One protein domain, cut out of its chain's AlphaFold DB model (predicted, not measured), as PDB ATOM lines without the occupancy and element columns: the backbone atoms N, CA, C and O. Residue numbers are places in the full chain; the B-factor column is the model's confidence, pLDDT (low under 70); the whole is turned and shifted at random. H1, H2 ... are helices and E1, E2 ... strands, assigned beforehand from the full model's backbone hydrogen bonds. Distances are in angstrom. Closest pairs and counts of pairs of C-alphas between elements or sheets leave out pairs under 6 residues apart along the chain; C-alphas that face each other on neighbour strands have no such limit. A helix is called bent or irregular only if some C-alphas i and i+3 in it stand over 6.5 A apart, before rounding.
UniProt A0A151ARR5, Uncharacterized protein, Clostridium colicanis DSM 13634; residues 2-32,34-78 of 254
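What this domain is: This is residues 2 to 32 and 34 to 78 of the 254 residues of an uncharacterized protein of Clostridium colicanis DSM 13634 (UniProt A0A151ARR5). A helix, H1, is bent into an L, and a hairpin of two strands, E1 and E2, makes one end of the long axis. The unnamed residues 67 to 78 run to the other end, and a short antiparallel pairing joins residues 50 to 51 with 69 to 70. The 76 printed residues hold H1, E1 and E2 in that order, mixed in class, with under half in named elements. The whole is elongated, 47 by 27 by 25 A, and only just loose, close to compact, with a radius of gyration of the C-alphas of 13.8 A.

How they stand to each other: H1, residues 6 to 27, was assigned as one helix by its hydrogen bonds but is bent, with C-alphas 15 and 18 9.6 A apart. Its arms, H1a, residues 6 to 15, and H1b, residues 18 to 27, are about perpendicular at 80 degrees. In both arms every O i to N i+4 pair is within hydrogen-bond range. E1, residues 54 to 58, and E2, residues 61 to 66, form an antiparallel hairpin, with N 56 and O 64 2.9 A apart. The closest C-alphas of H1a and E1, Phe 15 and Ile 54, are 7.0 A apart.

Where its parts are: H1a spans 14.1 A from C-alpha 6 at (159.549, 172.724, 188.704), and H1b 14.3 A. E1 spans 13.6 A and E2 14.8 A, to C-alpha 66 at (150.088, 167.238, 207.606).

The domain as a whole: The farthest C-alphas, of Glu 60 and His 78, are 47.0 A apart. Residue 33 is not printed, and C-alphas 32 and 34 are 6.9 A apart across this cut, which lies in the link from H1 to E1. The link from E1 to E2 is tight. No printed residue is under 70 in pLDDT.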
ATOM      1  N   VAL A   2     156.245 165.002 182.067       92.94
ATOM      2  CA  VAL A   2     156.358 165.285 180.615       92.94
ATOM      3  C   VAL A   2     157.167 166.544 180.277       92.94
ATOM      4  O   VAL A   2     158.010 166.503 179.389       92.94
ATOM      5  N   VAL A   3     156.931 167.650 180.993       93.69
ATOM      6  CA  VAL A   3     157.519 168.967 180.667       93.69
ATOM      7  C   VAL A   3     158.529 169.486 181.685       93.69
ATOM      8  O   VAL A   3     158.867 170.662 181.687       93.69
ATOM      9  N   SER A   4     159.007 168.611 182.575       94.12
ATOM     10  CA  SER A   4     159.948 168.981 183.642       94.12
ATOM     11  C   SER A   4     159.503 170.185 184.497       94.12
ATOM     12  O   SER A   4     160.309 171.057 184.797       94.12
ATOM     13  N   ASP A   5     158.226 170.209 184.884       94.69
ATOM     14  CA  ASP A   5     157.622 171.243 185.733       94.69
ATOM     15  C   ASP A   5     158.282 171.312 187.125       94.69
ATOM     16  O   ASP A   5     158.242 170.341 187.891       94.69
ATOM     17  N   ASN A   6     158.886 172.463 187.430       95.56
ATOM     18  CA  ASN A   6     159.549 172.724 188.704       95.56
ATOM     19  C   ASN A   6     158.554 172.967 189.844       95.56
ATOM     20  O   ASN A   6     158.803 172.501 190.951       95.56
ATOM     21  N   ASP A   7     157.423 173.626 189.588       94.50
ATOM     22  CA  ASP A   7     156.407 173.882 190.615       94.50
ATOM     23  C   ASP A   7     155.756 172.565 191.047       94.50
ATOM     24  O   ASP A   7     155.575 172.301 192.237       94.50
ATOM     25  N   GLY A   8     155.481 171.687 190.078       94.38
ATOM     26  CA  GLY A   8     155.005 170.333 190.348       94.38
ATOM     27  C   GLY A   8     155.992 169.518 191.194       94.38
ATOM     28  O   GLY A   8     155.578 168.819 192.119       94.38
ATOM     29  N   PHE A   9     157.298 169.623 190.917       95.62
ATOM     30  CA  PHE A   9     158.323 169.003 191.761       95.62
ATOM     31  C   PHE A   9     158.353 169.614 193.165       95.62
ATOM     32  O   PHE A   9     158.385 168.866 194.135       95.62
ATOM     33  N   ASP A  10     158.290 170.940 193.297       95.94
ATOM     34  CA  ASP A  10     158.345 171.632 194.589       95.94
ATOM     35  C   ASP A  10     157.172 171.245 195.504       95.94
ATOM     36  O   ASP A  10     157.360 171.081 196.710       95.94
ATOM     37  N   ARG A  11     155.978 171.008 194.943       95.25
ATOM     38  CA  ARG A  11     154.827 170.484 195.699       95.25
ATOM     39  C   ARG A  11     155.065 169.062 196.215       95.25
ATOM     40  O   ARG A  11     154.744 168.768 197.363       95.25
ATOM     41  N   LEU A  12     155.673 168.188 195.410       95.69
ATOM     42  CA  LEU A  12     156.081 166.853 195.869       95.69
ATOM     43  C   LEU A  12     157.238 166.930 196.874       95.69
ATOM     44  O   LEU A  12     157.321 166.103 197.785       95.69
ATOM     45  N   TYR A  13     158.140 167.901 196.713       95.94
ATOM     46  CA  TYR A  13     159.219 168.169 197.655       95.94
ATOM     47  C   TYR A  13     158.650 168.536 199.028       95.94
ATOM     48  O   TYR A  13     159.049 167.961 200.034       95.94
ATOM     49  N   GLU A  14     157.680 169.449 199.060       95.38
ATOM     50  CA  GLU A  14     156.962 169.862 200.270       95.38
ATOM     51  C   GLU A  14     156.172 168.723 200.906       95.38
ATOM     52  O   GLU A  14     156.160 168.597 202.127       95.38
ATOM     53  N   PHE A  15     155.545 167.877 200.093       96.81
ATOM     54  CA  PHE A  15     154.768 166.761 200.607       96.81
ATOM     55  C   PHE A  15     155.624 165.742 201.357       96.81
ATOM     56  O   PHE A  15     155.291 165.379 202.482       96.81
ATOM     57  N   LEU A  16     156.745 165.317 200.773       95.94
ATOM     58  CA  LEU A  16     157.575 164.264 201.367       95.94
ATOM     59  C   LEU A  16     158.669 164.809 202.298       95.94
ATOM     60  O   LEU A  16     158.978 164.197 203.317       95.94
ATOM     61  N   GLY A  17     159.268 165.949 201.960       95.44
ATOM     62  CA  GLY A  17     160.374 166.552 202.697       95.44
ATOM     63  C   GLY A  17     161.737 165.893 202.463       95.44
ATOM     64  O   GLY A  17     161.863 164.728 202.077       95.44
ATOM     65  N   GLN A  18     162.790 166.671 202.723       95.44
ATOM     66  CA  GLN A  18     164.190 166.308 202.484       95.44
ATOM     67  C   GLN A  18     164.577 164.968 203.130       95.44
ATOM     68  O   GLN A  18     165.194 164.118 202.491       95.44
ATOM     69  N   GLU A  19     164.218 164.768 204.400       96.75
ATOM     70  CA  GLU A  19     164.564 163.559 205.151       96.75
ATOM     71  C   GLU A  19     163.968 162.304 204.517       96.75
ATOM     72  O   GLU A  19     164.701 161.353 204.239       96.75
ATOM     73  N   TYR A  20     162.667 162.325 204.216       96.56
ATOM     74  CA  TYR A  20     161.977 161.176 203.646       96.56
ATOM     75  C   TYR A  20     162.564 160.774 202.292       96.56
ATOM     76  O   TYR A  20     162.850 159.592 202.091       96.56
ATOM     77  N   TYR A  21     162.776 161.735 201.381       95.62
ATOM     78  CA  TYR A  21     163.372 161.468 200.065       95.62
ATOM     79  C   TYR A  21     164.696 160.727 200.192       95.62
ATOM     80  O   TYR A  21     164.892 159.660 199.608       95.62
ATOM     81  N   ASN A  22     165.604 161.314 200.964       97.56
ATOM     82  CA  ASN A  22     166.968 160.840 201.074       97.56
ATOM     83  C   ASN A  22     167.023 159.486 201.772       97.56
ATOM     84  O   ASN A  22     167.531 158.519 201.210       97.56
ATOM     85  N   GLU A  23     166.438 159.374 202.963       97.69
ATOM     86  CA  GLU A  23     166.525 158.137 203.727       97.69
ATOM     87  C   GLU A  23     165.812 156.972 203.058       97.69
ATOM     88  O   GLU A  23     166.296 155.844 203.137       97.69
ATOM     89  N   THR A  24     164.679 157.219 202.398       97.25
ATOM     90  CA  THR A  24     163.955 156.163 201.684       97.25
ATOM     91  C   THR A  24     164.802 155.625 200.540       97.25
ATOM     92  O   THR A  24     164.969 154.411 200.424       97.25
ATOM     93  N   LEU A  25     165.399 156.503 199.730       97.88
ATOM     94  CA  LEU A  25     166.272 156.089 198.630       97.88
ATOM     95  C   LEU A  25     167.536 155.391 199.146       97.88
ATOM     96  O   LEU A  25     167.917 154.341 198.628       97.88
ATOM     97  N   TRP A  26     168.137 155.885 200.228       97.81
ATOM     98  CA  TRP A  26     169.304 155.241 200.824       97.81
ATOM     99  C   TRP A  26     168.978 153.877 201.420       97.81
ATOM    100  O   TRP A  26     169.779 152.956 201.276       97.81
ATOM    101  N   LYS A  27     167.839 153.712 202.101       97.69
ATOM    102  CA  LYS A  27     167.400 152.413 202.645       97.69
ATOM    103  C   LYS A  27     167.198 151.382 201.531       97.69
ATOM    104  O   LYS A  27     167.447 150.207 201.761       97.69
ATOM    105  N   LYS A  28     166.847 151.831 200.323       97.62
ATOM    106  CA  LYS A  28     166.745 150.997 199.115       97.62
ATOM    107  C   LYS A  28     168.078 150.704 198.426       97.62
ATOM    108  O   LYS A  28     168.098 149.949 197.469       97.62
ATOM    109  N   GLY A  29     169.186 151.284 198.886       97.31
ATOM    110  CA  GLY A  29     170.515 151.075 198.302       97.31
ATOM    111  C   GLY A  29     170.974 152.166 197.332       97.31
ATOM    112  O   GLY A  29     172.137 152.155 196.945       97.31
ATOM    113  N   TYR A  30     170.143 153.164 197.017       97.62
ATOM    114  CA  TYR A  30     170.516 154.303 196.163       97.62
ATOM    115  C   TYR A  30     171.302 155.364 196.955       97.62
ATOM    116  O   TYR A  30     170.848 156.494 197.144       97.62
ATOM    117  N   LYS A  31     172.458 154.978 197.512       95.69
ATOM    118  CA  LYS A  31     173.223 155.762 198.505       95.69
ATOM    119  C   LYS A  31     173.801 157.069 197.950       95.69
ATOM    120  O   LYS A  31     173.806 158.077 198.662       95.69
ATOM    121  N   ASP A  32     174.204 157.068 196.683       96.12
ATOM    122  CA  ASP A  32     174.752 158.229 195.961       96.12
ATOM    123  C   ASP A  32     173.644 159.121 195.382       96.12
ATOM    124  O   ASP A  32     173.553 159.378 194.179       96.12
ATOM    125  N   ARG A  34     171.308 162.716 196.695       96.75
ATOM    126  CA  ARG A  34     170.991 163.809 197.616       96.75
ATOM    127  C   ARG A  34     169.887 164.680 197.028       96.75
ATOM    128  O   ARG A  34     170.062 165.267 195.967       96.75
ATOM    129  N   ILE A  35     168.759 164.797 197.720       97.06
ATOM    130  CA  ILE A  35     167.679 165.728 197.359       97.06
ATOM    131  C   ILE A  35     167.585 166.753 198.484       97.06
ATOM    132  O   ILE A  35     167.044 166.456 199.541       97.06
ATOM    133  N   LEU A  36     168.219 167.906 198.302       96.50
ATOM    134  CA  LEU A  36     168.474 168.914 199.329       96.50
ATOM    135  C   LEU A  36     167.689 170.211 199.136       96.50
ATOM    136  O   LEU A  36     167.584 170.979 200.086       96.50
ATOM    137  N   HIS A  37     167.178 170.477 197.933       95.94
ATOM    138  CA  HIS A  37     166.461 171.714 197.655       95.94
ATOM    139  C   HIS A  37     165.378 171.578 196.578       95.94
ATOM    140  O   HIS A  37     165.448 170.728 195.684       95.94
ATOM    141  N   ARG A  38     164.405 172.488 196.655       95.50
ATOM    142  CA  ARG A  38     163.403 172.792 195.627       95.50
ATOM    143  C   ARG A  38     164.046 173.296 194.328       95.50
ATOM    144  O   ARG A  38     165.159 173.820 194.340       95.50
ATOM    145  N   LEU A  39     163.362 173.128 193.201       93.31
ATOM    146  CA  LEU A  39     163.833 173.546 191.876       93.31
ATOM    147  C   LEU A  39     163.223 174.874 191.417       93.31
ATOM    148  O   LEU A  39     163.874 175.599 190.666       93.31
ATOM    149  N   GLY A  40     161.985 175.176 191.818       83.38
ATOM    150  CA  GLY A  40     161.244 176.345 191.336       83.38
ATOM    151  C   GLY A  40     161.653 177.647 192.017       83.38
ATOM    152  O   GLY A  40     161.723 178.689 191.368       83.38
ATOM    153  N   ASN A  41     161.988 177.584 193.309       80.44
ATOM    154  CA  ASN A  41     162.299 178.760 194.120       80.44
ATOM    155  C   ASN A  41     163.748 178.774 194.614       80.44
ATOM    156  O   ASN A  41     164.258 177.781 195.137       80.44
ATOM    157  N   ASN A  42     164.403 179.934 194.501       84.19
ATOM    158  CA  ASN A  42     165.742 180.140 195.046       84.19
ATOM    159  C   ASN A  42     165.660 180.340 196.564       84.19
ATOM    160  O   ASN A  42     165.526 181.462 197.046       84.19
ATOM    161  N   MET A  43     165.706 179.230 197.293       90.62
ATOM    162  CA  MET A  43     165.698 179.181 198.751       90.62
ATOM    163  C   MET A  43     167.079 178.784 199.271       90.62
ATOM    164  O   MET A  43     167.782 177.976 198.658       90.62
ATOM    165  N   SER A  44     167.457 179.319 200.426       93.25
ATOM    166  CA  SER A  44     168.628 178.868 201.172       93.25
ATOM    167  C   SER A  44     168.490 177.398 201.580       93.25
ATOM    168  O   SER A  44     167.403 176.814 201.592       93.25
ATOM    169  N   TYR A  45     169.612 176.776 201.931       94.00
ATOM    170  CA  TYR A  45     169.608 175.404 202.432       94.00
ATOM    171  C   TYR A  45     168.724 175.245 203.683       94.00
ATOM    172  O   TYR A  45     167.990 174.268 203.794       94.00
ATOM    173  N   GLU A  46     168.734 176.235 204.579       95.88
ATOM    174  CA  GLU A  46     167.928 176.205 205.800       95.88
ATOM    175  C   GLU A  46     166.427 176.316 205.507       95.88
ATOM    176  O   GLU A  46     165.635 175.536 206.028       95.88
ATOM    177  N   GLU A  47     166.021 177.198 204.593       95.94
ATOM    178  CA  GLU A  47     164.622 177.289 204.149       95.94
ATOM    179  C   GLU A  47     164.142 175.990 203.479       95.94
ATOM    180  O   GLU A  47     162.983 175.597 203.618       95.94
ATOM    181  N   ASN A  48     165.031 175.266 202.791       96.69
ATOM    182  CA  ASN A  48     164.704 173.976 202.179       96.69
ATOM    183  C   ASN A  48     164.526 172.823 203.177       96.69
ATOM    184  O   ASN A  48     164.015 171.768 202.784       96.69
ATOM    185  N   LYS A  49     164.893 173.015 204.449       96.94
ATOM    186  CA  LYS A  49     164.607 172.059 205.527       96.94
ATOM    187  C   LYS A  49     163.174 172.174 206.048       96.94
ATOM    188  O   LYS A  49     162.717 171.244 206.709       96.94
ATOM    189  N   TYR A  50     162.459 173.254 205.724       96.88
ATOM    190  CA  TYR A  50     161.044 173.424 206.049       96.88
ATOM    191  C   TYR A  50     160.134 172.948 204.913       96.88
ATOM    192  O   TYR A  50     160.377 173.227 203.731       96.88
ATOM    193  N   THR A  51     159.033 172.285 205.266       96.19
ATOM    194  CA  THR A  51     157.931 171.965 204.351       96.19
ATOM    195  C   THR A  51     156.633 172.620 204.801       96.19
ATOM    196  O   THR A  51     156.359 172.725 205.992       96.19
ATOM    197  N   ASN A  52     155.826 173.074 203.842       94.75
ATOM    198  CA  ASN A  52     154.536 173.698 204.127       94.75
ATOM    199  C   ASN A  52     153.533 172.666 204.674       94.75
ATOM    200  O   ASN A  52     153.627 171.487 204.314       94.75
ATOM    201  N   PRO A  53     152.551 173.088 205.494       96.56
ATOM    202  CA  PRO A  53     151.423 172.226 205.819       96.56
ATOM    203  C   PRO A  53     150.641 171.890 204.543       96.56
ATOM    204  O   PRO A  53     150.513 172.728 203.646       96.56
ATOM    205  N   ILE A  54     150.121 170.668 204.458       96.75
ATOM    206  CA  ILE A  54     149.349 170.192 203.307       96.75
ATOM    207  C   ILE A  54     148.064 169.549 203.804       96.75
ATOM    208  O   ILE A  54     148.093 168.673 204.666       96.75
ATOM    209  N   THR A  55     146.952 169.936 203.188       97.00
ATOM    210  CA  THR A  55     145.638 169.347 203.431       97.00
ATOM    211  C   THR A  55     145.068 168.873 202.101       97.00
ATOM    212  O   THR A  55     144.964 169.650 201.149       97.00
ATOM    213  N   PHE A  56     144.701 167.595 202.018       96.94
ATOM    214  CA  PHE A  56     143.975 167.058 200.871       96.94
ATOM    215  C   PHE A  56     142.490 166.967 201.190       96.94
ATOM    216  O   PHE A  56     142.087 166.484 202.252       96.94
ATOM    217  N   TYR A  57     141.684 167.379 200.217       97.38
ATOM    218  CA  TYR A  57     140.235 167.385 200.304       97.38
ATOM    219  C   TYR A  57     139.630 166.441 199.266       97.38
ATOM    220  O   TYR A  57     140.135 166.311 198.151       97.38
ATOM    221  N   ASN A  58     138.514 165.814 199.623       96.62
ATOM    222  CA  ASN A  58     137.588 165.193 198.686       96.62
ATOM    223  C   ASN A  58     136.239 165.912 198.810       96.62
ATOM    224  O   ASN A  58     135.489 165.678 199.763       96.62
ATOM    225  N   GLY A  59     135.972 166.846 197.894       95.94
ATOM    226  CA  GLY A  59     134.918 167.844 198.075       95.94
ATOM    227  C   GLY A  59     135.240 168.739 199.273       95.94
ATOM    228  O   GLY A  59     136.327 169.296 199.355       95.94
ATOM    229  N   GLU A  60     134.319 168.836 200.226       96.25
ATOM    230  CA  GLU A  60     134.512 169.606 201.466       96.25
ATOM    231  C   GLU A  60     135.190 168.791 202.582       96.25
ATOM    232  O   GLU A  60     135.572 169.332 203.618       96.25
ATOM    233  N   LYS A  61     135.356 167.474 202.398       97.94
ATOM    234  CA  LYS A  61     135.903 166.585 203.427       97.94
ATOM    235  C   LYS A  61     137.428 166.578 203.394       97.94
ATOM    236  O   LYS A  61     138.015 166.195 202.384       97.94
ATOM    237  N   ILE A  62     138.061 166.867 204.530       97.94
ATOM    238  CA  ILE A  62     139.493 166.613 204.733       97.94
ATOM    239  C   ILE A  62     139.728 165.096 204.752       97.94
ATOM    240  O   ILE A  62     139.123 164.372 205.548       97.94
ATOM    241  N   ILE A  63     140.591 164.609 203.861       98.06
ATOM    242  CA  ILE A  63     140.983 163.189 203.779       98.06
ATOM    243  C   ILE A  63     142.417 162.944 204.251       98.06
ATOM    244  O   ILE A  63     142.782 161.805 204.527       98.06
ATOM    245  N   TYR A  64     143.218 164.003 204.343       98.00
ATOM    246  CA  TYR A  64     144.586 163.960 204.831       98.00
ATOM    247  C   TYR A  64     145.015 165.360 205.258       98.00
ATOM    248  O   TYR A  64     144.680 166.334 204.587       98.00
ATOM    249  N   GLU A  65     145.788 165.444 206.332       97.50
ATOM    250  CA  GLU A  65     146.407 166.679 206.789       97.50
ATOM    251  C   GLU A  65     147.801 166.370 207.337       97.50
ATOM    252  O   GLU A  65     147.986 165.398 208.073       97.50
ATOM    253  N   GLN A  66     148.774 167.202 206.979       96.69
ATOM    254  CA  GLN A  66     150.088 167.238 207.606       96.69
ATOM    255  C   GLN A  66     150.426 168.679 208.004       96.69
ATOM    256  O   GLN A  66     150.204 169.603 207.213       96.69
ATOM    257  N   PRO A  67     150.973 168.895 209.212       97.12
ATOM    258  CA  PRO A  67     151.453 170.206 209.614       97.12
ATOM    259  C   PRO A  67     152.733 170.569 208.852       97.12
ATOM    260  O   PRO A  67     153.342 169.741 208.173       97.12
ATOM    261  N   MET A  68     153.170 171.817 209.017       96.88
ATOM    262  CA  MET A  68     154.529 172.218 208.659       96.88
ATOM    263  C   MET A  68     155.533 171.283 209.342       96.88
ATOM    264  O   MET A  68     155.400 171.009 210.537       96.88
ATOM    265  N   ALA A  69     156.547 170.833 208.608       96.31
ATOM    266  CA  ALA A  69     157.626 170.027 209.166       96.31
ATOM    267  C   ALA A  69     158.981 170.709 208.976       96.31
ATOM    268  O   ALA A  69     159.174 171.522 208.072       96.31
ATOM    269  N   TYR A  70     159.925 170.352 209.845       97.69
ATOM    270  CA  TYR A  70     161.312 170.791 209.782       97.69
ATOM    271  C   TYR A  70     162.242 169.584 209.894       97.69
ATOM    272  O   TYR A  70     162.135 168.799 210.837       97.69
ATOM    273  N   ASN A  71     163.160 169.442 208.942       97.62
ATOM    274  CA  ASN A  71     164.207 168.433 209.006       97.62
ATOM    275  C   ASN A  71     165.373 168.937 209.870       97.62
ATOM    276  O   ASN A  71     166.113 169.817 209.449       97.62
ATOM    277  N   ASN A  72     165.587 168.340 211.043       96.88
ATOM    278  CA  ASN A  72     166.714 168.684 211.921       96.88
ATOM    279  C   ASN A  72     168.066 168.102 211.457       96.88
ATOM    280  O   ASN A  72     169.101 168.435 212.033       96.88
ATOM    281  N   LYS A  73     168.086 167.206 210.461       96.50
ATOM    282  CA  LYS A  73     169.316 166.565 209.976       96.50
ATOM    283  C   LYS A  73     170.068 167.477 209.018       96.50
ATOM    284  O   LYS A  73     169.465 168.229 208.255       96.50
ATOM    285  N   ASP A  74     171.395 167.364 209.040       95.19
ATOM    286  CA  ASP A  74     172.267 168.081 208.117       95.19
ATOM    287  C   ASP A  74     172.847 167.137 207.059       95.19
ATOM    288  O   ASP A  74     173.521 166.158 207.380       95.19
ATOM    289  N   TYR A  75     172.575 167.431 205.789       95.69
ATOM    290  CA  TYR A  75     173.013 166.650 204.639       95.69
ATOM    291  C   TYR A  75     173.820 167.500 203.663       95.69
ATOM    292  O   TYR A  75     173.393 168.578 203.242       95.69
ATOM    293  N   SER A  76     174.947 166.961 203.213       95.06
ATOM    294  CA  SER A  76     175.794 167.564 202.183       95.06
ATOM    295  C   SER A  76     176.373 166.521 201.233       95.06
ATOM    296  O   SER A  76     176.465 165.331 201.547       95.06
ATOM    297  N   ASN A  77     176.770 166.989 200.053       94.56
ATOM    298  CA  ASN A  77     177.638 166.263 199.138       94.56
ATOM    299  C   ASN A  77     179.097 166.428 199.584       94.56
ATOM    300  O   ASN A  77     179.537 167.546 199.843       94.56
ATOM    301  N   HIS A  78     179.844 165.324 199.616       88.31
ATOM    302  CA  HIS A  78     181.249 165.287 200.053       88.31
ATOM    303  C   HIS A  78     182.210 164.775 198.971       88.31
ATOM    304  O   HIS A  78     183.332 164.391 199.277       88.31
TER     305      HIS A  78